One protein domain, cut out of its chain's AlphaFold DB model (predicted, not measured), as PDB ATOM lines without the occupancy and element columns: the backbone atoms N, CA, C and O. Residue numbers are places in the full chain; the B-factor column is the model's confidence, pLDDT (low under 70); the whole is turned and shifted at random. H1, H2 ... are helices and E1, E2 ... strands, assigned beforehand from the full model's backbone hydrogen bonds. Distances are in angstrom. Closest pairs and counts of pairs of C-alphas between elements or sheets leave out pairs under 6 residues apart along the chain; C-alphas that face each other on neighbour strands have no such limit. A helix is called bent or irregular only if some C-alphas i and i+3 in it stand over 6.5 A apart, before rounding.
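Overview. This is residues 5 to 156 and 166 to 181 of the 181 residues of an uncharacterized protein of Endobacter medicaginis (UniProt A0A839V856). A twisted sheet of seven strands makes the core, with H5 packed on one face and H6 on the other: three layers. The hairpin of H1 and H2 lies towards the E1 edge, H2 packing on H5. The printed part has 168 residues, with named elements in the order H1 H2 E1 H3 E2 H4 E3 H5 E4 H6 E5 E6 E7; the class is mixed, helices and strands. The mixed sheet runs E1, E2, E4, E3, E5, E6, E7. The whole is compact, with a radius of gyration of the C-alphas of 15.0 A and spans of 43 by 33 by 30 A.

Arrangement. Residues 5 to 6 pair antiparallel with residues 43 to 44 of E1, residues 42 to 46. H1, residues 13 to 25, and H2, residues 27 to 37, form a helical hairpin and touch, closest at the C-alphas of Lys 23 and Ala 30, 5.0 A. H2 touches H5, residues 104 to 117, closest at the C-alphas of Phe 28 and Ala 104, 4.5 A. H3, residues 55 to 59, is not on the sheet. E1 is parallel to E2, residues 65 to 71, with N 46 and O 68 at 2.8 A. E2 is parallel to E4, residues 119 to 125 (N 71 and O 124, 2.7 A), and E4 to E3, residues 94 to 98 (N 98 and O 123, 2.7 A). E3 is parallel to E5, residues 144 to 150, with N 97 and O 146 at 2.8 A. E5 is antiparallel to E6, residues 167 to 172, with N 147 and O 170 at 2.8 A; E6 and E7, residues 178 to 180, form a hairpin, with N 171 and O 179 at 2.8 A. H6, residues 130 to 139, lies over E3 at a height over the sheet of 8.9 A and runs along the strands, at 4 degrees to E3 on the local plane. H4, residues 85 to 89, only grazes the sheet. E1, H3, E2 and E3, H5, E4 are strand-helix-strand units, parallel neighbours joined through a helix, with right-handed crossovers; E2, H4, E3 and E4, H6, E5 are split ones, also right-handed. Every O i to N i+4 pair is within hydrogen-bond range in H1, H3, H4, H5 and H6; in irregular H2, 5 of 7 are, and C-alphas 28 and 31 are 7.4 A apart.

Along the chain. H1 begins at C-alpha 13, (199.383, 103.419, 110.811), and is 18.6 A long; H5 is 20.0 A, E5 19.9 A. E7 ends at C-alpha 180, (224.713, 136.300, 107.426).

Size, cuts and confidence. The C-alphas farthest apart, of Gln 13 and Asp 175, are 46.5 A apart. Residues 157 to 165 are not printed; C-alphas 156 and 166 are 14.2 A apart across this cut. The link from E2 to H4 is long, 13 residues. Confidence is under 70 in 28 residues, among them 5 to 10 and 166 to 178.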
ATOM      1  N   PHE A   5     201.601 113.130  99.820       55.91
ATOM      2  CA  PHE A   5     200.910 114.074 100.699       55.91
ATOM      3  C   PHE A   5     200.795 113.490 102.101       55.91
ATOM      4  O   PHE A   5     200.054 112.522 102.307       55.91
ATOM      5  N   VAL A   6     201.447 114.117 103.081       57.12
ATOM      6  CA  VAL A   6     201.309 113.725 104.484       57.12
ATOM      7  C   VAL A   6     200.628 114.838 105.267       57.12
ATOM      8  O   VAL A   6     201.230 115.808 105.709       57.12
ATOM      9  N   TRP A   7     199.312 114.692 105.419       57.78
ATOM     10  CA  TRP A   7     198.500 115.595 106.227       57.78
ATOM     11  C   TRP A   7     198.466 115.117 107.682       57.78
ATOM     12  O   TRP A   7     198.054 113.986 107.951       57.78
ATOM     13  N   SER A   8     198.822 116.016 108.597       46.62
ATOM     14  CA  SER A   8     198.744 115.939 110.064       46.62
ATOM     15  C   SER A   8     197.319 115.882 110.660       46.62
ATOM     16  O   SER A   8     197.099 116.301 111.796       46.62
ATOM     17  N   GLY A   9     196.329 115.322 109.953       55.97
ATOM     18  CA  GLY A   9     195.217 114.675 110.671       55.97
ATOM     19  C   GLY A   9     195.760 113.511 111.518       55.97
ATOM     20  O   GLY A   9     196.954 113.224 111.440       55.97
ATOM     21  N   ARG A  10     194.931 112.791 112.298       64.19
ATOM     22  CA  ARG A  10     195.390 111.534 112.939       64.19
ATOM     23  C   ARG A  10     196.070 110.667 111.877       64.19
ATOM     24  O   ARG A  10     195.399 110.130 110.994       64.19
ATOM     25  N   LEU A  11     197.399 110.580 111.934       74.12
ATOM     26  CA  LEU A  11     198.159 109.780 110.993       74.12
ATOM     27  C   LEU A  11     197.752 108.334 111.245       74.12
ATOM     28  O   LEU A  11     197.963 107.800 112.335       74.12
ATOM     29  N   ASN A  12     197.131 107.707 110.248       82.25
ATOM     30  CA  ASN A  12     196.884 106.279 110.322       82.25
ATOM     31  C   ASN A  12     198.225 105.523 110.301       82.25
ATOM     32  O   ASN A  12     199.272 106.070 109.936       82.25
ATOM     33  N   GLN A  13     198.190 104.255 110.705       78.81
ATOM     34  CA  GLN A  13     199.383 103.419 110.811       78.81
ATOM     35  C   GLN A  13     200.174 103.346 109.493       78.81
ATOM     36  O   GLN A  13     201.399 103.424 109.516       78.81
ATOM     37  N   GLY A  14     199.482 103.300 108.348       80.44
ATOM     38  CA  GLY A  14     200.113 103.284 107.025       80.44
ATOM     39  C   GLY A  14     200.949 104.536 106.746       80.44
ATOM     40  O   GLY A  14     202.107 104.427 106.359       80.44
ATOM     41  N   ARG A  15     200.414 105.734 107.022       79.81
ATOM     42  CA  ARG A  15     201.158 106.994 106.839       79.81
ATOM     43  C   ARG A  15     202.368 107.099 107.761       79.81
ATOM     44  O   ARG A  15     203.407 107.595 107.339       79.81
ATOM     45  N   ARG A  16     202.250 106.619 109.002       82.06
ATOM     46  CA  ARG A  16     203.381 106.565 109.941       82.06
ATOM     47  C   ARG A  16     204.493 105.649 109.432       82.06
ATOM     48  O   ARG A  16     205.652 106.034 109.502       82.06
ATOM     49  N   ALA A  17     204.144 104.491 108.870       81.62
ATOM     50  CA  ALA A  17     205.116 103.586 108.261       81.62
ATOM     51  C   ALA A  17     205.815 104.222 107.044       81.62
ATOM     52  O   ALA A  17     207.033 104.132 106.932       81.62
ATOM     53  N   THR A  18     205.077 104.930 106.178       82.81
ATOM     54  CA  THR A  18     205.670 105.673 105.049       82.81
ATOM     55  C   THR A  18     206.654 106.742 105.518       82.81
ATOM     56  O   THR A  18     207.746 106.849 104.970       82.81
ATOM     57  N   LEU A  19     206.294 107.515 106.546       83.38
ATOM     58  CA  LEU A  19     207.194 108.511 107.129       83.38
ATOM     59  C   LEU A  19     208.446 107.862 107.732       83.38
ATOM     60  O   LEU A  19     209.546 108.351 107.504       83.38
ATOM     61  N   ALA A  20     208.299 106.748 108.452       83.12
ATOM     62  CA  ALA A  20     209.433 106.018 109.013       83.12
ATOM     63  C   ALA A  20     210.384 105.487 107.923       83.12
ATOM     64  O   ALA A  20     211.597 105.626 108.061       83.12
ATOM     65  N   ALA A  21     209.845 104.950 106.823       81.88
ATOM     66  CA  ALA A  21     210.644 104.537 105.668       81.88
ATOM     67  C   ALA A  21     211.371 105.731 105.031       81.88
ATOM     68  O   ALA A  21     212.578 105.684 104.818       81.88
ATOM     69  N   MET A  22     210.672 106.853 104.835       82.88
ATOM     70  CA  MET A  22     211.288 108.063 104.290       82.88
ATOM     71  C   MET A  22     212.394 108.618 105.194       82.88
ATOM     72  O   MET A  22     213.411 109.074 104.687       82.88
ATOM     73  N   LYS A  23     212.230 108.555 106.521       84.75
ATOM     74  CA  LYS A  23     213.272 108.936 107.484       84.75
ATOM     75  C   LYS A  23     214.530 108.075 107.336       84.75
ATOM     76  O   LYS A  23     215.633 108.598 107.473       84.75
ATOM     77  N   ALA A  24     214.365 106.779 107.067       81.44
ATOM     78  CA  ALA A  24     215.480 105.863 106.844       81.44
ATOM     79  C   ALA A  24     216.212 106.161 105.524       81.44
ATOM     80  O   ALA A  24     217.440 106.174 105.503       81.44
ATOM     81  N   ASP A  25     215.469 106.471 104.458       78.62
ATOM     82  CA  ASP A  25     216.035 106.743 103.130       78.62
ATOM     83  C   ASP A  25     216.622 108.161 103.002       78.62
ATOM     84  O   ASP A  25     217.564 108.393 102.245       78.62
ATOM     85  N   ARG A  26     216.066 109.134 103.736       83.44
ATOM     86  CA  ARG A  26     216.401 110.566 103.652       83.44
ATOM     87  C   ARG A  26     216.872 111.091 104.999       83.44
ATOM     88  O   ARG A  26     216.224 111.933 105.621       83.44
ATOM     89  N   THR A  27     218.021 110.597 105.442       85.06
ATOM     90  CA  THR A  27     218.561 110.856 106.786       85.06
ATOM     91  C   THR A  27     218.699 112.344 107.120       85.06
ATOM     92  O   THR A  27     218.435 112.732 108.254       85.06
ATOM     93  N   PHE A  28     219.026 113.203 106.149       88.81
ATOM     94  CA  PHE A  28     219.089 114.652 106.374       88.81
ATOM     95  C   PHE A  28     217.705 115.281 106.599       88.81
ATOM     96  O   PHE A  28     217.581 116.165 107.436       88.81
ATOM     97  N   GLN A  29     216.653 114.774 105.944       91.44
ATOM     98  CA  GLN A  29     215.266 115.245 106.098       91.44
ATOM     99  C   GLN A  29     214.584 114.706 107.370       91.44
ATOM    100  O   GLN A  29     213.432 115.050 107.647       91.44
ATOM    101  N   ALA A  30     215.275 113.875 108.158       92.50
ATOM    102  CA  ALA A  30     214.754 113.276 109.384       92.50
ATOM    103  C   ALA A  30     214.109 114.280 110.363       92.50
ATOM    104  O   ALA A  30     213.021 113.967 110.850       92.50
ATOM    105  N   PRO A  31     214.669 115.486 110.607       95.69
ATOM    106  CA  PRO A  31     214.035 116.468 111.490       95.69
ATOM    107  C   PRO A  31     212.647 116.904 111.011       95.69
ATOM    108  O   PRO A  31     211.733 117.064 111.817       95.69
ATOM    109  N   LEU A  32     212.458 117.036 109.693       93.69
ATOM    110  CA  LEU A  32     211.167 117.403 109.114       93.69
ATOM    111  C   LEU A  32     210.135 116.287 109.323       93.69
ATOM    112  O   LEU A  32     208.978 116.546 109.645       93.69
ATOM    113  N   VAL A  33     210.567 115.031 109.173       93.00
ATOM    114  CA  VAL A  33     209.725 113.854 109.420       93.00
ATOM    115  C   VAL A  33     209.334 113.741 110.888       93.00
ATOM    116  O   VAL A  33     208.169 113.476 111.189       93.00
ATOM    117  N   ASP A  34     210.282 113.964 111.795       94.25
ATOM    118  CA  ASP A  34     210.038 113.906 113.234       94.25
ATOM    119  C   ASP A  34     209.025 114.966 113.674       94.25
ATOM    120  O   ASP A  34     208.069 114.631 114.376       94.25
ATOM    121  N   ALA A  35     209.138 116.196 113.164       94.81
ATOM    122  CA  ALA A  35     208.172 117.262 113.427       94.81
ATOM    123  C   ALA A  35     206.752 116.915 112.927       94.81
ATOM    124  O   ALA A  35     205.755 117.203 113.597       94.81
ATOM    125  N   VAL A  36     206.630 116.233 111.780       92.94
ATOM    126  CA  VAL A  36     205.334 115.739 111.274       92.94
ATOM    127  C   VAL A  36     204.777 114.620 112.157       92.94
ATOM    128  O   VAL A  36     203.583 114.612 112.463       92.94
ATOM    129  N   LEU A  37     205.616 113.668 112.580       89.12
ATOM    130  CA  LEU A  37     205.207 112.563 113.457       89.12
ATOM    131  C   LEU A  37     204.769 113.052 114.844       89.12
ATOM    132  O   LEU A  37     203.846 112.465 115.420       89.12
ATOM    133  N   ALA A  38     205.396 114.121 115.341       92.06
ATOM    134  CA  ALA A  38     205.038 114.819 116.574       92.06
ATOM    135  C   ALA A  38     203.780 115.700 116.433       92.06
ATOM    136  O   ALA A  38     203.211 116.128 117.435       92.06
ATOM    137  N   GLY A  39     203.298 115.933 115.206       90.88
ATOM    138  CA  GLY A  39     202.119 116.757 114.935       90.88
ATOM    139  C   GLY A  39     202.368 118.263 115.055       90.88
ATOM    140  O   GLY A  39     201.415 119.030 115.162       90.88
ATOM    141  N   GLU A  40     203.630 118.684 115.033       94.12
ATOM    142  CA  GLU A  40     204.038 120.084 115.171       94.12
ATOM    143  C   GLU A  40     203.818 120.864 113.872       94.12
ATOM    144  O   GLU A  40     203.426 122.031 113.893       94.12
ATOM    145  N   ILE A  41     204.044 120.196 112.736       94.81
ATOM    146  CA  ILE A  41     203.835 120.736 111.394       94.81
ATOM    147  C   ILE A  41     203.110 119.716 110.504       94.81
ATOM    148  O   ILE A  41     203.090 118.513 110.770       94.81
ATOM    149  N   ALA A  42     202.554 120.192 109.395       92.81
ATOM    150  CA  ALA A  42     202.275 119.383 108.217       92.81
ATOM    151  C   ALA A  42     203.421 119.536 107.208       92.81
ATOM    152  O   ALA A  42     204.072 120.581 107.151       92.81
ATOM    153  N   ALA A  43     203.636 118.525 106.369       92.19
ATOM    154  CA  ALA A  43     204.624 118.622 105.305       92.19
ATOM    155  C   ALA A  43     204.168 117.960 104.006       92.19
ATOM    156  O   ALA A  43     203.400 116.992 103.991       92.19
ATOM    157  N   MET A  44     204.654 118.502 102.897       90.75
ATOM    158  CA  MET A  44     204.347 118.038 101.553       90.75
ATOM    159  C   MET A  44     205.624 117.991 100.729       90.75
ATOM    160  O   MET A  44     206.291 119.007 100.591       90.75
ATOM    161  N   TRP A  45     205.927 116.833 100.148       90.31
ATOM    162  CA  TRP A  45     207.060 116.667  99.242       90.31
ATOM    163  C   TRP A  45     206.554 116.694  97.805       90.31
ATOM    164  O   TRP A  45     205.783 115.823  97.388       90.31
ATOM    165  N   LEU A  46     206.978 117.704  97.054       87.44
ATOM    166  CA  LEU A  46     206.706 117.849  95.636       87.44
ATOM    167  C   LEU A  46     207.911 117.341  94.849       87.44
ATOM    168  O   LEU A  46     208.989 117.925  94.865       87.44
ATOM    169  N   LEU A  47     207.696 116.229  94.153       82.56
ATOM    170  CA  LEU A  47     208.622 115.709  93.152       82.56
ATOM    171  C   LEU A  47     208.366 116.388  91.806       82.56
ATOM    172  O   LEU A  47     207.253 116.871  91.567       82.56
ATOM    173  N   PHE A  48     209.346 116.362  90.905       80.25
ATOM    174  CA  PHE A  48     209.174 116.909  89.564       80.25
ATOM    175  C   PHE A  48     207.917 116.335  88.887       80.25
ATOM    176  O   PHE A  48     207.641 115.133  88.951       80.25
ATOM    177  N   ARG A  49     207.122 117.215  88.261       77.25
ATOM    178  CA  ARG A  49     205.808 116.902  87.653       77.25
ATOM    179  C   ARG A  49     204.744 116.376  88.624       77.25
ATOM    180  O   ARG A  49     203.751 115.791  88.185       77.25
ATOM    181  N   SER A  50     204.912 116.584  89.930       77.44
ATOM    182  CA  SER A  50     203.819 116.385  90.886       77.44
ATOM    183  C   SER A  50     202.621 117.250  90.511       77.44
ATOM    184  O   SER A  50     202.761 118.329  89.932       77.44
ATOM    185  N   ALA A  51     201.426 116.777  90.857       77.69
ATOM    186  CA  ALA A  51     200.231 117.582  90.679       77.69
ATOM    187  C   ALA A  51     200.337 118.864  91.519       77.69
ATOM    188  O   ALA A  51     200.813 118.848  92.655       77.69
ATOM    189  N   VAL A  52     199.866 119.975  90.958       79.75
ATOM    190  CA  VAL A  52     199.828 121.250  91.671       79.75
ATOM    191  C   VAL A  52     198.833 121.131  92.832       79.75
ATOM    192  O   VAL A  52     197.675 120.764  92.604       79.75
ATOM    193  N   PRO A  53     199.231 121.433  94.080       77.75
ATOM    194  CA  PRO A  53     198.295 121.454  95.193       77.75
ATOM    195  C   PRO A  53     197.200 122.493  94.933       77.75
ATOM    196  O   PRO A  53     197.489 123.648  94.621       77.75
ATOM    197  N   SER A  54     195.926 122.118  95.075       83.19
ATOM    198  CA  SER A  54     194.855 123.098  94.890       83.19
ATOM    199  C   SER A  54     194.908 124.161  95.991       83.19
ATOM    200  O   SER A  54     195.080 123.851  97.173       83.19
ATOM    201  N   ARG A  55     194.704 125.430  95.616       80.19
ATOM    202  CA  ARG A  55     194.664 126.558  96.564       80.19
ATOM    203  C   ARG A  55     193.664 126.329  97.697       80.19
ATOM    204  O   ARG A  55     193.969 126.620  98.848       80.19
ATOM    205  N   THR A  56     192.497 125.769  97.382       80.94
ATOM    206  CA  THR A  56     191.471 125.420  98.374       80.94
ATOM    207  C   THR A  56     192.005 124.433  99.403       80.94
ATOM    208  O   THR A  56     191.828 124.645 100.598       80.94
ATOM    209  N   ARG A  57     192.713 123.386  98.962       79.75
ATOM    210  CA  ARG A  57     193.282 122.382  99.864       79.75
ATOM    211  C   ARG A  57     194.392 122.963 100.730       79.75
ATOM    212  O   ARG A  57     194.432 122.679 101.919       79.75
ATOM    213  N   LEU A  58     195.251 123.808 100.160       83.06
ATOM    214  CA  LEU A  58     196.296 124.500 100.916       83.06
ATOM    215  C   LEU A  58     195.723 125.426 102.002       83.06
ATOM    216  O   LEU A  58     196.293 125.523 103.083       83.06
ATOM    217  N   ARG A  59     194.575 126.069 101.751       82.62
ATOM    218  CA  ARG A  59     193.883 126.934 102.728       82.62
ATOM    219  C   ARG A  59     193.188 126.173 103.859       82.62
ATOM    220  O   ARG A  59     192.886 126.775 104.882       82.62
ATOM    221  N   GLN A  60     192.920 124.881 103.687       84.00
ATOM    222  CA  GLN A  60     192.283 124.048 104.714       84.00
ATOM    223  C   GLN A  60     193.271 123.528 105.766       84.00
ATOM    224  O   GLN A  60     192.845 122.964 106.775       84.00
ATOM    225  N   VAL A  61     194.579 123.679 105.543       83.25
ATOM    226  CA  VAL A  61     195.591 123.215 106.493       83.25
ATOM    227  C   VAL A  61     195.741 124.245 107.610       83.25
ATOM    228  O   VAL A  61     196.142 125.382 107.376       83.25
ATOM    229  N   THR A  62     195.399 123.845 108.834       86.25
ATOM    230  CA  THR A  62     195.409 124.717 110.018       86.25
ATOM    231  C   THR A  62     196.685 124.596 110.847       86.25
ATOM    232  O   THR A  62     196.903 125.400 111.750       86.25
ATOM    233  N   GLN A  63     197.558 123.632 110.557       91.06
ATOM    234  CA  GLN A  63     198.895 123.526 111.149       91.06
ATOM    235  C   GLN A  63     199.911 124.400 110.402       91.06
ATOM    236  O   GLN A  63     199.653 124.773 109.257       91.06
ATOM    237  N   PRO A  64     201.050 124.750 111.027       96.12
ATOM    238  CA  PRO A  64     202.230 125.174 110.284       96.12
ATOM    239  C   PRO A  64     202.571 124.170 109.180       96.12
ATOM    240  O   PRO A  64     202.443 122.966 109.399       96.12
ATOM    241  N   VAL A  65     202.983 124.634 108.005       95.25
ATOM    242  CA  VAL A  65     203.203 123.778 106.836       95.25
ATOM    243  C   VAL A  65     204.546 124.075 106.190       95.25
ATOM    244  O   VAL A  65     204.847 125.236 105.913       95.25
ATOM    245  N   VAL A  66     205.292 123.015 105.872       96.44
ATOM    246  CA  VAL A  66     206.421 123.066 104.934       96.44
ATOM    247  C   VAL A  66     206.045 122.357 103.635       96.44
ATOM    248  O   VAL A  66     205.675 121.183 103.643       96.44
ATOM    249  N   ILE A  67     206.154 123.049 102.504       95.06
ATOM    250  CA  ILE A  67     206.134 122.421 101.179       95.06
ATOM    251  C   ILE A  67     207.573 122.345 100.680       95.06
ATOM    252  O   ILE A  67     208.190 123.378 100.443       95.06
ATOM    253  N   LEU A  68     208.091 121.130 100.526       94.50
ATOM    254  CA  LEU A  68     209.418 120.858  99.994       94.50
ATOM    255  C   LEU A  68     209.335 120.632  98.479       94.50
ATOM    256  O   LEU A  68     208.588 119.761  98.031       94.50
ATOM    257  N   ILE A  69     210.105 121.394  97.709       92.62
ATOM    258  CA  ILE A  69     210.314 121.242  96.263       92.62
ATOM    259  C   ILE A  69     211.730 120.695  96.054       92.62
ATOM    260  O   ILE A  69     212.679 121.333  96.493       92.62
ATOM    261  N   GLY A  70     211.862 119.521  95.431       87.88
ATOM    262  CA  GLY A  70     213.162 118.887  95.152       87.88
ATOM    263  C   GLY A  70     213.635 119.128  93.717       87.88
ATOM    264  O   GLY A  70     213.413 118.269  92.867       87.88
ATOM    265  N   ASP A  71     214.225 120.297  93.462       78.69
ATOM    266  CA  ASP A  71     214.813 120.790  92.198       78.69
ATOM    267  C   ASP A  71     216.343 120.558  92.144       78.69
ATOM    268  O   ASP A  71     217.099 121.315  91.542       78.69
ATOM    269  N   ASP A  72     216.832 119.514  92.815       71.00
ATOM    270  CA  ASP A  72     218.255 119.166  92.920       71.00
ATOM    271  C   ASP A  72     218.710 118.128  91.873       71.00
ATOM    272  O   ASP A  72     219.867 117.708  91.855       71.00
ATOM    273  N   ASP A  73     217.820 117.726  90.959       67.44
ATOM    274  CA  ASP A  73     218.050 116.622  90.019       67.44
ATOM    275  C   ASP A  73     218.901 116.980  88.785       67.44
ATOM    276  O   ASP A  73     219.123 116.113  87.933       67.44
ATOM    277  N   LEU A  74     219.361 118.237  88.680       63.75
ATOM    278  CA  LEU A  74     220.080 118.833  87.538       63.75
ATOM    279  C   LEU A  74     219.359 118.757  86.181       63.75
ATOM    280  O   LEU A  74     219.903 119.187  85.164       63.75
ATOM    281  N   LYS A  75     218.150 118.199  86.129       65.06
ATOM    282  CA  LYS A  75     217.336 118.086  84.910       65.06
ATOM    283  C   LYS A  75     216.337 119.226  84.809       65.06
ATOM    284  O   LYS A  75     215.764 119.444  83.742       65.06
ATOM    285  N   THR A  76     216.118 119.917  85.918       60.84
ATOM    286  CA  THR A  76     215.183 121.017  86.073       60.84
ATOM    287  C   THR A  76     215.954 122.309  86.344       60.84
ATOM    288  O   THR A  76     216.911 122.338  87.112       60.84
ATOM    289  N   THR A  77     215.636 123.356  85.579       68.50
ATOM    290  CA  THR A  77     216.354 124.639  85.596       68.50
ATOM    291  C   THR A  77     215.449 125.711  86.183       68.50
ATOM    292  O   THR A  77     214.841 126.491  85.444       68.50
ATOM    293  N   GLY A  78     215.328 125.715  87.508       83.00
ATOM    294  CA  GLY A  78     214.643 126.775  88.235       83.00
ATOM    295  C   GLY A  78     213.117 126.701  88.208       83.00
ATOM    296  O   GLY A  78     212.483 125.767  87.704       83.00
ATOM    297  N   SER A  79     212.514 127.740  88.767       90.81
ATOM    298  CA  SER A  79     211.087 127.900  89.032       90.81
ATOM    299  C   SER A  79     210.197 127.675  87.805       90.81
ATOM    300  O   SER A  79     209.129 127.070  87.922       90.81
ATOM    301  N   SER A  80     210.643 128.088  86.615       89.50
ATOM    302  CA  SER A  80     209.881 127.945  85.365       89.50
ATOM    303  C   SER A  80     209.676 126.484  84.936       89.50
ATOM    304  O   SER A  80     208.684 126.164  84.277       89.50
ATOM    305  N   GLY A  81     210.565 125.577  85.357       87.19
ATOM    306  CA  GLY A  81     210.439 124.140  85.114       87.19
ATOM    307  C   GLY A  81     209.362 123.468  85.971       87.19
ATOM    308  O   GLY A  81     208.930 122.353  85.669       87.19
ATOM    309  N   TRP A  82     208.886 124.138  87.022       89.06
ATOM    310  CA  TRP A  82     207.983 123.572  88.016       89.06
ATOM    311  C   TRP A  82     206.578 124.150  87.901       89.06
ATOM    312  O   TRP A  82     206.288 125.250  88.363       89.06
ATOM    313  N   SER A  83     205.637 123.344  87.403       86.12
ATOM    314  CA  SER A  83     204.218 123.732  87.302       86.12
ATOM    315  C   SER A  83     203.594 124.156  88.641       86.12
ATOM    316  O   SER A  83     202.633 124.924  88.667       86.12
ATOM    317  N   ALA A  84     204.129 123.662  89.763       88.81
ATOM    318  CA  ALA A  84     203.671 124.012  91.100       88.81
ATOM    319  C   ALA A  84     204.333 125.272  91.680       88.81
ATOM    320  O   ALA A  84     203.776 125.818  92.634       88.81
ATOM    321  N   ALA A  85     205.460 125.749  91.130       92.19
ATOM    322  CA  ALA A  85     206.264 126.828  91.716       92.19
ATOM    323  C   ALA A  85     205.419 128.071  91.997       92.19
ATOM    324  O   ALA A  85     205.267 128.489  93.139       92.19
ATOM    325  N   ASP A  86     204.754 128.585  90.969       93.06
ATOM    326  CA  ASP A  86     203.958 129.808  91.033       93.06
ATOM    327  C   ASP A  86     202.758 129.713  92.008       93.06
ATOM    328  O   ASP A  86     202.301 130.693  92.606       93.06
ATOM    329  N   THR A  87     202.220 128.505  92.210       92.50
ATOM    330  CA  THR A  87     201.162 128.274  93.208       92.50
ATOM    331  C   THR A  87     201.728 128.206  94.622       92.50
ATOM    332  O   THR A  87     201.138 128.789  95.531       92.50
ATOM    333  N   VAL A  88     202.850 127.506  94.806       93.75
ATOM    334  CA  VAL A  88     203.503 127.323  96.106       93.75
ATOM    335  C   VAL A  88     204.090 128.640  96.607       93.75
ATOM    336  O   VAL A  88     203.807 129.020  97.739       93.75
ATOM    337  N   LEU A  89     204.820 129.374  95.764       95.94
ATOM    338  CA  LEU A  89     205.469 130.635  96.129       95.94
ATOM    339  C   LEU A  89     204.448 131.698  96.550       95.94
ATOM    340  O   LEU A  89     204.577 132.268  97.622       95.94
ATOM    341  N   ARG A  90     203.353 131.878  95.798       94.88
ATOM    342  CA  ARG A  90     202.275 132.810  96.195       94.88
ATOM    343  C   ARG A  90     201.452 132.346  97.398       94.88
ATOM    344  O   ARG A  90     200.620 133.096  97.906       94.88
ATOM    345  N   TRP A  91     201.575 131.084  97.796       94.62
ATOM    346  CA  TRP A  91     200.970 130.587  99.029       94.62
ATOM    347  C   TRP A  91     201.918 130.725 100.228       94.62
ATOM    348  O   TRP A  91     201.424 130.793 101.354       94.62
ATOM    349  N   ALA A  92     203.230 130.768 100.016       96.12
ATOM    350  CA  ALA A  92     204.215 130.845 101.080       96.12
ATOM    351  C   ALA A  92     204.260 132.241 101.727       96.12
ATOM    352  O   ALA A  92     204.071 133.256 101.067       96.12
ATOM    353  N   GLU A  93     204.510 132.270 103.034       96.94
ATOM    354  CA  GLU A  93     204.831 133.475 103.818       96.94
ATOM    355  C   GLU A  93     206.345 133.657 103.976       96.94
ATOM    356  O   GLU A  93     206.834 134.771 104.155       96.94
ATOM    357  N   ALA A  94     207.088 132.550 103.910       98.06
ATOM    358  CA  ALA A  94     208.539 132.540 103.865       98.06
ATOM    359  C   ALA A  94     209.038 131.448 102.912       98.06
ATOM    360  O   ALA A  94     208.413 130.393 102.762       98.06
ATOM    361  N   VAL A  95     210.176 131.702 102.276       98.31
ATOM    362  CA  VAL A  95     210.832 130.772 101.354       98.31
ATOM    363  C   VAL A  95     212.248 130.506 101.842       98.31
ATOM    364  O   VAL A  95     212.969 131.427 102.217       98.31
ATOM    365  N   ILE A  96     212.648 129.241 101.811       97.94
ATOM    366  CA  ILE A  96     214.034 128.816 101.966       97.94
ATOM    367  C   ILE A  96     214.492 128.304 100.608       97.94
ATOM    368  O   ILE A  96     213.944 127.322 100.113       97.94
ATOM    369  N   VAL A  97     215.487 128.952 100.020       96.81
ATOM    370  CA  VAL A  97     216.209 128.447  98.853       96.81
ATOM    371  C   VAL A  97     217.451 127.741  99.376       96.81
ATOM    372  O   VAL A  97     218.382 128.364  99.878       96.81
ATOM    373  N   HIS A  98     217.426 126.418  99.342       95.25
ATOM    374  CA  HIS A  98     218.485 125.541  99.810       95.25
ATOM    375  C   HIS A  98     219.282 125.060  98.600       95.25
ATOM    376  O   HIS A  98     218.890 124.138  97.895       95.25
ATOM    377  N   ALA A  99     220.392 125.747  98.338       92.56
ATOM    378  CA  ALA A  99     221.261 125.505  97.197       92.56
ATOM    379  C   ALA A  99     222.618 124.925  97.615       92.56
ATOM    380  O   ALA A  99     223.642 125.186  96.978       92.56
ATOM    381  N   ALA A 100     222.626 124.186  98.725       89.44
ATOM    382  CA  ALA A 100     223.799 123.631  99.388       89.44
ATOM    383  C   ALA A 100     223.620 122.126  99.626       89.44
ATOM    384  O   ALA A 100     222.660 121.513  99.168       89.44
ATOM    385  N   ARG A 101     224.543 121.497 100.359       86.31
ATOM    386  CA  ARG A 101     224.382 120.086 100.691       86.31
ATOM    387  C   ARG A 101     223.249 119.933 101.712       86.31
ATOM    388  O   ARG A 101     222.999 120.797 102.552       86.31
ATOM    389  N   GLY A 102     222.528 118.817 101.630       84.38
ATOM    390  CA  GLY A 102     221.560 118.456 102.661       84.38
ATOM    391  C   GLY A 102     222.267 118.258 104.003       84.38
ATOM    392  O   GLY A 102     223.117 117.376 104.130       84.38
ATOM    393  N   GLU A 103     221.889 119.051 105.002       89.94
ATOM    394  CA  GLU A 103     222.302 118.893 106.396       89.94
ATOM    395  C   GLU A 103     221.063 118.946 107.287       89.94
ATOM    396  O   GLU A 103     220.152 119.741 107.055       89.94
ATOM    397  N   ALA A 104     221.027 118.119 108.336       91.69
ATOM    398  CA  ALA A 104     219.882 118.047 109.246       91.69
ATOM    399  C   ALA A 104     219.524 119.418 109.853       91.69
ATOM    400  O   ALA A 104     218.345 119.731 110.022       91.69
ATOM    401  N   ALA A 105     220.525 120.264 110.119       92.25
ATOM    402  CA  ALA A 105     220.332 121.609 110.655       92.25
ATOM    403  C   ALA A 105     219.440 122.495 109.762       92.25
ATOM    404  O   ALA A 105     218.627 123.257 110.282       92.25
ATOM    405  N   HIS A 106     219.510 122.354 108.436       93.44
ATOM    406  CA  HIS A 106     218.676 123.126 107.508       93.44
ATOM    407  C   HIS A 106     217.197 122.746 107.598       93.44
ATOM    408  O   HIS A 106     216.313 123.599 107.535       93.44
ATOM    409  N   TYR A 107     216.907 121.464 107.809       95.31
ATOM    410  CA  TYR A 107     215.530 121.000 107.975       95.31
ATOM    411  C   TYR A 107     214.968 121.364 109.347       95.31
ATOM    412  O   TYR A 107     213.772 121.622 109.456       95.31
ATOM    413  N   VAL A 108     215.817 121.467 110.378       96.19
ATOM    414  CA  VAL A 108     215.432 122.083 111.659       96.19
ATOM    415  C   VAL A 108     215.047 123.549 111.443       96.19
ATOM    416  O   VAL A 108     213.977 123.963 111.879       96.19
ATOM    417  N   GLN A 109     215.848 124.319 110.698       95.62
ATOM    418  CA  GLN A 109     215.518 125.712 110.366       95.62
ATOM    419  C   GLN A 109     214.188 125.823 109.601       95.62
ATOM    420  O   GLN A 109     213.390 126.711 109.894       95.62
ATOM    421  N   ALA A 110     213.900 124.897 108.682       97.31
ATOM    422  CA  ALA A 110     212.615 124.856 107.983       97.31
ATOM    423  C   ALA A 110     211.423 124.620 108.922       97.31
ATOM    424  O   ALA A 110     210.380 125.259 108.761       97.31
ATOM    425  N   VAL A 111     211.576 123.749 109.924       97.44
ATOM    426  CA  VAL A 111     210.557 123.523 110.960       97.44
ATOM    427  C   VAL A 111     210.342 124.787 111.798       97.44
ATOM    428  O   VAL A 111     209.197 125.197 111.992       97.44
ATOM    429  N   GLU A 112     211.411 125.446 112.249       97.38
ATOM    430  CA  GLU A 112     211.310 126.676 113.051       97.38
ATOM    431  C   GLU A 112     210.695 127.844 112.267       97.38
ATOM    432  O   GLU A 112     209.820 128.562 112.768       97.38
ATOM    433  N   LEU A 113     211.066 127.997 110.993       96.62
ATOM    434  CA  LEU A 113     210.440 128.974 110.106       96.62
ATOM    435  C   LEU A 113     208.962 128.661 109.883       96.62
ATOM    436  O   LEU A 113     208.148 129.581 109.871       96.62
ATOM    437  N   ALA A 114     208.583 127.387 109.761       97.38
ATOM    438  CA  ALA A 114     207.178 127.018 109.643       97.38
ATOM    439  C   ALA A 114     206.415 127.347 110.922       97.38
ATOM    440  O   ALA A 114     205.338 127.927 110.845       97.38
ATOM    441  N   ARG A 115     206.963 127.059 112.105       96.81
ATOM    442  CA  ARG A 115     206.335 127.441 113.382       96.81
ATOM    443  C   ARG A 115     206.108 128.951 113.484       96.81
ATOM    444  O   ARG A 115     205.057 129.369 113.964       96.81
ATOM    445  N   THR A 116     207.050 129.742 112.975       96.75
ATOM    446  CA  THR A 116     207.011 131.211 113.019       96.75
ATOM    447  C   THR A 116     206.064 131.806 111.972       96.75
ATOM    448  O   THR A 116     205.155 132.563 112.305       96.75
ATOM    449  N   TYR A 117     206.243 131.447 110.699       96.69
ATOM    450  CA  TYR A 117     205.568 132.070 109.550       96.69
ATOM    451  C   TYR A 117     204.416 131.244 108.986       96.69
ATOM    452  O   TYR A 117     203.717 131.670 108.070       96.69
ATOM    453  N   ARG A 118     204.187 130.053 109.540       95.94
ATOM    454  CA  ARG A 118     203.091 129.122 109.247       95.94
ATOM    455  C   ARG A 118     203.058 128.500 107.856       95.94
ATOM    456  O   ARG A 118     202.556 127.387 107.738       95.94
ATOM    457  N   ARG A 119     203.541 129.176 106.817       96.25
ATOM    458  CA  ARG A 119     203.512 128.711 105.424       96.25
ATOM    459  C   ARG A 119     204.900 128.863 104.827       96.25
ATOM    460  O   ARG A 119     205.271 129.956 104.415       96.25
ATOM    461  N   VAL A 120     205.666 127.781 104.807       97.88
ATOM    462  CA  VAL A 120     207.039 127.784 104.299       97.88
ATOM    463  C   VAL A 120     207.131 126.958 103.031       97.88
ATOM    464  O   VAL A 120     206.659 125.821 102.989       97.88
ATOM    465  N   ALA A 121     207.764 127.521 102.007       97.38
ATOM    466  CA  ALA A 121     208.288 126.745 100.893       97.38
ATOM    467  C   ALA A 121     209.786 126.511 101.116       97.38
ATOM    468  O   ALA A 121     210.534 127.460 101.326       97.38
ATOM    469  N   LEU A 122     210.214 125.254 101.086       97.44
ATOM    470  CA  LEU A 122     211.616 124.852 101.106       97.44
ATOM    471  C   LEU A 122     211.964 124.324  99.716       97.44
ATOM    472  O   LEU A 122     211.416 123.314  99.288       97.44
ATOM    473  N   VAL A 123     212.845 125.013  99.010       96.06
ATOM    474  CA  VAL A 123     213.289 124.648  97.668       96.06
ATOM    475  C   VAL A 123     214.699 124.085  97.774       96.06
ATOM    476  O   VAL A 123     215.631 124.842  98.009       96.06
ATOM    477  N   GLU A 124     214.858 122.776  97.615       93.50
ATOM    478  CA  GLU A 124     216.167 122.152  97.392       93.50
ATOM    479  C   GLU A 124     216.507 122.344  95.911       93.50
ATOM    480  O   GLU A 124     215.717 121.939  95.067       93.50
ATOM    481  N   THR A 125     217.611 123.010  95.570       92.31
ATOM    482  CA  THR A 125     217.938 123.360  94.175       92.31
ATOM    483  C   THR A 125     219.441 123.358  93.908       92.31
ATOM    484  O   THR A 125     220.258 123.388  94.826       92.31
ATOM    485  N   ALA A 126     219.839 123.349  92.638       89.56
ATOM    486  CA  ALA A 126     221.220 123.614  92.253       89.56
ATOM    487  C   ALA A 126     221.599 125.088  92.505       89.56
ATOM    488  O   ALA A 126     220.799 125.996  92.287       89.56
ATOM    489  N   SER A 127     222.858 125.367  92.857       88.81
ATOM    490  CA  SER A 127     223.377 126.736  93.019       88.81
ATOM    491  C   SER A 127     223.180 127.600  91.775       88.81
ATOM    492  O   SER A 127     222.977 128.799  91.905       88.81
ATOM    493  N   LEU A 128     223.194 127.000  90.579       88.94
ATOM    494  CA  LEU A 128     222.952 127.716  89.321       88.94
ATOM    495  C   LEU A 128     221.494 128.173  89.144       88.94
ATOM    496  O   LEU A 128     221.245 129.075  88.353       88.94
ATOM    497  N   ALA A 129     220.546 127.555  89.849       91.00
ATOM    498  CA  ALA A 129     219.122 127.886  89.798       91.00
ATOM    499  C   ALA A 129     218.646 128.658  91.044       91.00
ATOM    500  O   ALA A 129     217.493 129.082  91.100       91.00
ATOM    501  N   ALA A 130     219.523 128.873  92.032       92.56
ATOM    502  CA  ALA A 130     219.179 129.540  93.283       92.56
ATOM    503  C   ALA A 130     218.637 130.961  93.058       92.56
ATOM    504  O   ALA A 130     217.585 131.302  93.596       92.56
ATOM    505  N   ASP A 131     219.312 131.758  92.226       93.56
ATOM    506  CA  ASP A 131     218.899 133.137  91.940       93.56
ATOM    507  C   ASP A 131     217.537 133.191  91.236       93.56
ATOM    508  O   ASP A 131     216.694 134.006  91.602       93.56
ATOM    509  N   ASP A 132     217.261 132.261  90.313       95.00
ATOM    510  CA  ASP A 132     215.952 132.157  89.653       95.00
ATOM    511  C   ASP A 132     214.825 131.893  90.666       95.00
ATOM    512  O   ASP A 132     213.776 132.535  90.621       95.00
ATOM    513  N   TRP A 133     215.049 131.007  91.640       96.00
ATOM    514  CA  TRP A 133     214.077 130.757  92.706       96.00
ATOM    515  C   TRP A 133     213.889 131.946  93.647       96.00
ATOM    516  O   TRP A 133     212.761 132.208  94.078       96.00
ATOM    517  N   ILE A 134     214.965 132.667  93.965       96.56
ATOM    518  CA  ILE A 134     214.899 133.885  94.781       96.56
ATOM    519  C   ILE A 134     214.081 134.955  94.050       96.56
ATOM    520  O   ILE A 134     213.172 135.545  94.639       96.56
ATOM    521  N   ASP A 135     214.353 135.179  92.768       96.62
ATOM    522  CA  ASP A 135     213.650 136.178  91.968       96.62
ATOM    523  C   ASP A 135     212.187 135.793  91.738       96.62
ATOM    524  O   ASP A 135     211.299 136.638  91.871       96.62
ATOM    525  N   ALA A 136     211.898 134.509  91.512       97.12
ATOM    526  CA  ALA A 136     210.531 134.007  91.446       97.12
ATOM    527  C   ALA A 136     209.775 134.198  92.773       97.12
ATOM    528  O   ALA A 136     208.602 134.580  92.769       97.12
ATOM    529  N   ALA A 137     210.427 133.972  93.919       97.75
ATOM    530  CA  ALA A 137     209.833 134.212  95.233       97.75
ATOM    531  C   ALA A 137     209.519 135.703  95.446       97.75
ATOM    532  O   ALA A 137     208.415 136.043  95.878       97.75
ATOM    533  N   ARG A 138     210.440 136.601  95.072       97.25
ATOM    534  CA  ARG A 138     210.215 138.056  95.112       97.25
ATOM    535  C   ARG A 138     209.068 138.481  94.203       97.25
ATOM    536  O   ARG A 138     208.186 139.214  94.639       97.25
ATOM    537  N   ALA A 139     209.037 137.985  92.966       97.06
ATOM    538  CA  ALA A 139     207.965 138.265  92.011       97.06
ATOM    539  C   ALA A 139     206.596 137.756  92.501       97.06
ATOM    540  O   ALA A 139     205.562 138.351  92.198       97.06
ATOM    541  N   ALA A 140     206.582 136.685  93.299       96.69
ATOM    542  CA  ALA A 140     205.392 136.181  93.977       96.69
ATOM    543  C   ALA A 140     204.971 137.007  95.213       96.69
ATOM    544  O   ALA A 140     203.922 136.717  95.792       96.69
ATOM    545  N   GLY A 141     205.749 138.025  95.601       96.94
ATOM    546  CA  GLY A 141     205.492 138.889  96.754       96.94
ATOM    547  C   GLY A 141     205.994 138.328  98.087       96.94
ATOM    548  O   GLY A 141     205.524 138.759  99.137       96.94
ATOM    549  N   VAL A 142     206.910 137.352  98.075       96.56
ATOM    550  CA  VAL A 142     207.484 136.802  99.309       96.56
ATOM    551  C   VAL A 142     208.535 137.760  99.864       96.56
ATOM    552  O   VAL A 142     209.579 137.989  99.262       96.56
ATOM    553  N   GLU A 143     208.269 138.274 101.058       93.50
ATOM    554  CA  GLU A 143     209.137 139.218 101.773       93.50
ATOM    555  C   GLU A 143     210.273 138.551 102.562       93.50
ATOM    556  O   GLU A 143     211.280 139.182 102.871       93.50
ATOM    557  N   ARG A 144     210.098 137.279 102.938       96.81
ATOM    558  CA  ARG A 144     210.988 136.553 103.853       96.81
ATOM    559  C   ARG A 144     211.674 135.432 103.100       96.81
ATOM    560  O   ARG A 144     211.095 134.360 102.923       96.81
ATOM    561  N   ILE A 145     212.895 135.687 102.646       97.25
ATOM    562  CA  ILE A 145     213.657 134.727 101.850       97.25
ATOM    563  C   ILE A 145     214.958 134.407 102.576       97.25
ATOM    564  O   ILE A 145     215.761 135.287 102.870       97.25
ATOM    565  N   MET A 146     215.166 133.129 102.857       96.56
ATOM    566  CA  MET A 146     216.408 132.592 103.392       96.56
ATOM    567  C   MET A 146     217.116 131.822 102.283       96.56
ATOM    568  O   MET A 146     216.511 130.957 101.658       96.56
ATOM    569  N   HIS A 147     218.386 132.112 102.038       95.81
ATOM    570  CA  HIS A 147     219.215 131.373 101.093       95.81
ATOM    571  C   HIS A 147     220.315 130.647 101.851       95.81
ATOM    572  O   HIS A 147     221.125 131.256 102.550       95.81
ATOM    573  N   ILE A 148     220.344 129.333 101.698       93.38
ATOM    574  CA  ILE A 148     221.413 128.486 102.203       93.38
ATOM    575  C   ILE A 148     222.296 128.146 101.009       93.38
ATOM    576  O   ILE A 148     221.903 127.364 100.143       93.38
ATOM    577  N   ALA A 149     223.469 128.769 100.960       89.25
ATOM    578  CA  ALA A 149     224.423 128.651  99.865       89.25
ATOM    579  C   ALA A 149     225.676 127.877 100.323       89.25
ATOM    580  O   ALA A 149     226.039 127.903 101.507       89.25
ATOM    581  N   PRO A 150     226.397 127.208  99.411       84.69
ATOM    582  CA  PRO A 150     227.651 126.549  99.760       84.69
ATOM    583  C   PRO A 150     228.708 127.609 100.141       84.69
ATOM    584  O   PRO A 150     228.785 128.651  99.490       84.69
ATOM    585  N   ARG A 151     229.589 127.379 101.142       73.06
ATOM    586  CA  ARG A 151     230.719 128.323 101.403       73.06
ATOM    587  C   ARG A 151     231.720 128.370 100.249       73.06
ATOM    588  O   ARG A 151     232.575 129.251 100.230       73.06
ATOM    589  N   GLY A 152     231.662 127.421  99.320       68.44
ATOM    590  CA  GLY A 152     232.467 127.429  98.107       68.44
ATOM    591  C   GLY A 152     232.121 126.277  97.169       68.44
ATOM    592  O   GLY A 152     231.637 125.233  97.605       68.44
ATOM    593  N   GLY A 153     232.418 126.468  95.885       69.25
ATOM    594  CA  GLY A 153     232.048 125.532  94.824       69.25
ATOM    595  C   GLY A 153     230.616 125.736  94.324       69.25
ATOM    596  O   GLY A 153     229.987 126.749  94.612       69.25
ATOM    597  N   VAL A 154     230.131 124.768  93.550       73.12
ATOM    598  CA  VAL A 154     228.780 124.735  92.973       73.12
ATOM    599  C   VAL A 154     228.075 123.494  93.508       73.12
ATOM    600  O   VAL A 154     228.692 122.433  93.602       73.12
ATOM    601  N   HIS A 155     226.804 123.622  93.873       71.69
ATOM    602  CA  HIS A 155     225.936 122.499  94.198       71.69
ATOM    603  C   HIS A 155     224.947 122.236  93.046       71.69
ATOM    604  O   HIS A 155     224.454 123.190  92.446       71.69
ATOM    605  N   PRO A 156     224.614 120.970  92.757       70.75
ATOM    606  CA  PRO A 156     225.342 119.783  93.185       70.75
ATOM    607  C   PRO A 156     226.751 119.740  92.580       70.75
ATOM    608  O   PRO A 156     227.029 120.291  91.517       70.75
ATOM    609  N   GLY A 166     232.271 124.097 104.674       56.44
ATOM    610  CA  GLY A 166     231.013 124.448 105.350       56.44
ATOM    611  C   GLY A 166     230.035 125.272 104.502       56.44
ATOM    612  O   GLY A 166     230.244 125.477 103.312       56.44
ATOM    613  N   GLU A 167     228.985 125.794 105.130       53.38
ATOM    614  CA  GLU A 167     227.838 126.415 104.441       53.38
ATOM    615  C   GLU A 167     227.513 127.811 104.994       53.38
ATOM    616  O   GLU A 167     227.849 128.131 106.137       53.38
ATOM    617  N   ARG A 168     226.954 128.691 104.155       67.88
ATOM    618  CA  ARG A 168     226.524 130.035 104.566       67.88
ATOM    619  C   ARG A 168     225.014 130.104 104.569       67.88
ATOM    620  O   ARG A 168     224.360 129.622 103.646       67.88
ATOM    621  N   THR A 169     224.484 130.780 105.571       68.75
ATOM    622  CA  THR A 169     223.068 131.090 105.665       68.75
ATOM    623  C   THR A 169     222.899 132.591 105.544       68.75
ATOM    624  O   THR A 169     223.409 133.342 106.369       68.75
ATOM    625  N   LEU A 170     222.184 133.015 104.507       64.75
ATOM    626  CA  LEU A 170     221.857 134.408 104.248       64.75
ATOM    627  C   LEU A 170     220.352 134.611 104.424       64.75
ATOM    628  O   LEU A 170     219.551 133.824 103.921       64.75
ATOM    629  N   ILE A 171     219.957 135.676 105.113       65.31
ATOM    630  CA  ILE A 171     218.566 136.123 105.212       65.31
ATOM    631  C   ILE A 171     218.430 137.422 104.429       65.31
ATOM    632  O   ILE A 171     219.125 138.395 104.715       65.31
ATOM    633  N   PHE A 172     217.509 137.434 103.472       64.50
ATOM    634  CA  PHE A 172     217.106 138.622 102.736       64.50
ATOM    635  C   PHE A 172     215.900 139.265 103.413       64.50
ATOM    636  O   PHE A 172     214.950 138.584 103.808       64.50
ATOM    637  N   THR A 173     215.949 140.586 103.524       59.34
ATOM    638  CA  THR A 173     214.919 141.413 104.157       59.34
ATOM    639  C   THR A 173     214.163 142.248 103.116       59.34
ATOM    640  O   THR A 173     214.671 142.444 102.007       59.34
ATOM    641  N   PRO A 174     212.939 142.720 103.427       46.72
ATOM    642  CA  PRO A 174     212.079 143.404 102.451       46.72
ATOM    643  C   PRO A 174     212.655 144.712 101.894       46.72
ATOM    644  O   PRO A 174     212.303 145.120 100.792       46.72
ATOM    645  N   ASP A 175     213.547 145.368 102.635       67.88
ATOM    646  CA  ASP A 175     214.270 146.582 102.240       67.88
ATOM    647  C   ASP A 175     215.531 146.291 101.403       67.88
ATOM    648  O   ASP A 175     216.267 147.208 101.038       67.88
ATOM    649  N   GLY A 176     215.778 145.021 101.070       63.16
ATOM    650  CA  GLY A 176     216.940 144.585 100.301       63.16
ATOM    651  C   GLY A 176     218.184 144.311 101.148       63.16
ATOM    652  O   GLY A 176     219.238 144.022 100.577       63.16
ATOM    653  N   GLY A 177     218.095 144.363 102.482       60.31
ATOM    654  CA  GLY A 177     219.197 143.992 103.367       60.31
ATOM    655  C   GLY A 177     219.514 142.492 103.324       60.31
ATOM    656  O   GLY A 177     218.621 141.654 103.151       60.31
ATOM    657  N   VAL A 178     220.793 142.146 103.507       66.62
ATOM    658  CA  VAL A 178     221.286 140.760 103.589       66.62
ATOM    659  C   VAL A 178     222.019 140.565 104.914       66.62
ATOM    660  O   VAL A 178     222.975 141.286 105.198       66.62
ATOM    661  N   HIS A 179     221.598 139.580 105.706       72.81
ATOM    662  CA  HIS A 179     222.240 139.207 106.970       72.81
ATOM    663  C   HIS A 179     222.821 137.794 106.878       72.81
ATOM    664  O   HIS A 179     222.107 136.867 106.504       72.81
ATOM    665  N   GLU A 180     224.097 137.621 107.229       65.38
ATOM    666  CA  GLU A 180     224.713 136.300 107.426       65.38
ATOM    667  C   GLU A 180     224.487 135.859 108.881       65.38
ATOM    668  O   GLU A 180     224.694 136.661 109.797       65.38
ATOM    669  N   LEU A 181     224.014 134.622 109.079       59.25
ATOM    670  CA  LEU A 181     223.871 134.001 110.405       59.25
ATOM    671  C   LEU A 181     225.159 133.304 110.859       59.25
ATOM    672  O   LEU A 181     225.805 132.639 110.015       59.25
TER     673      LEU A 181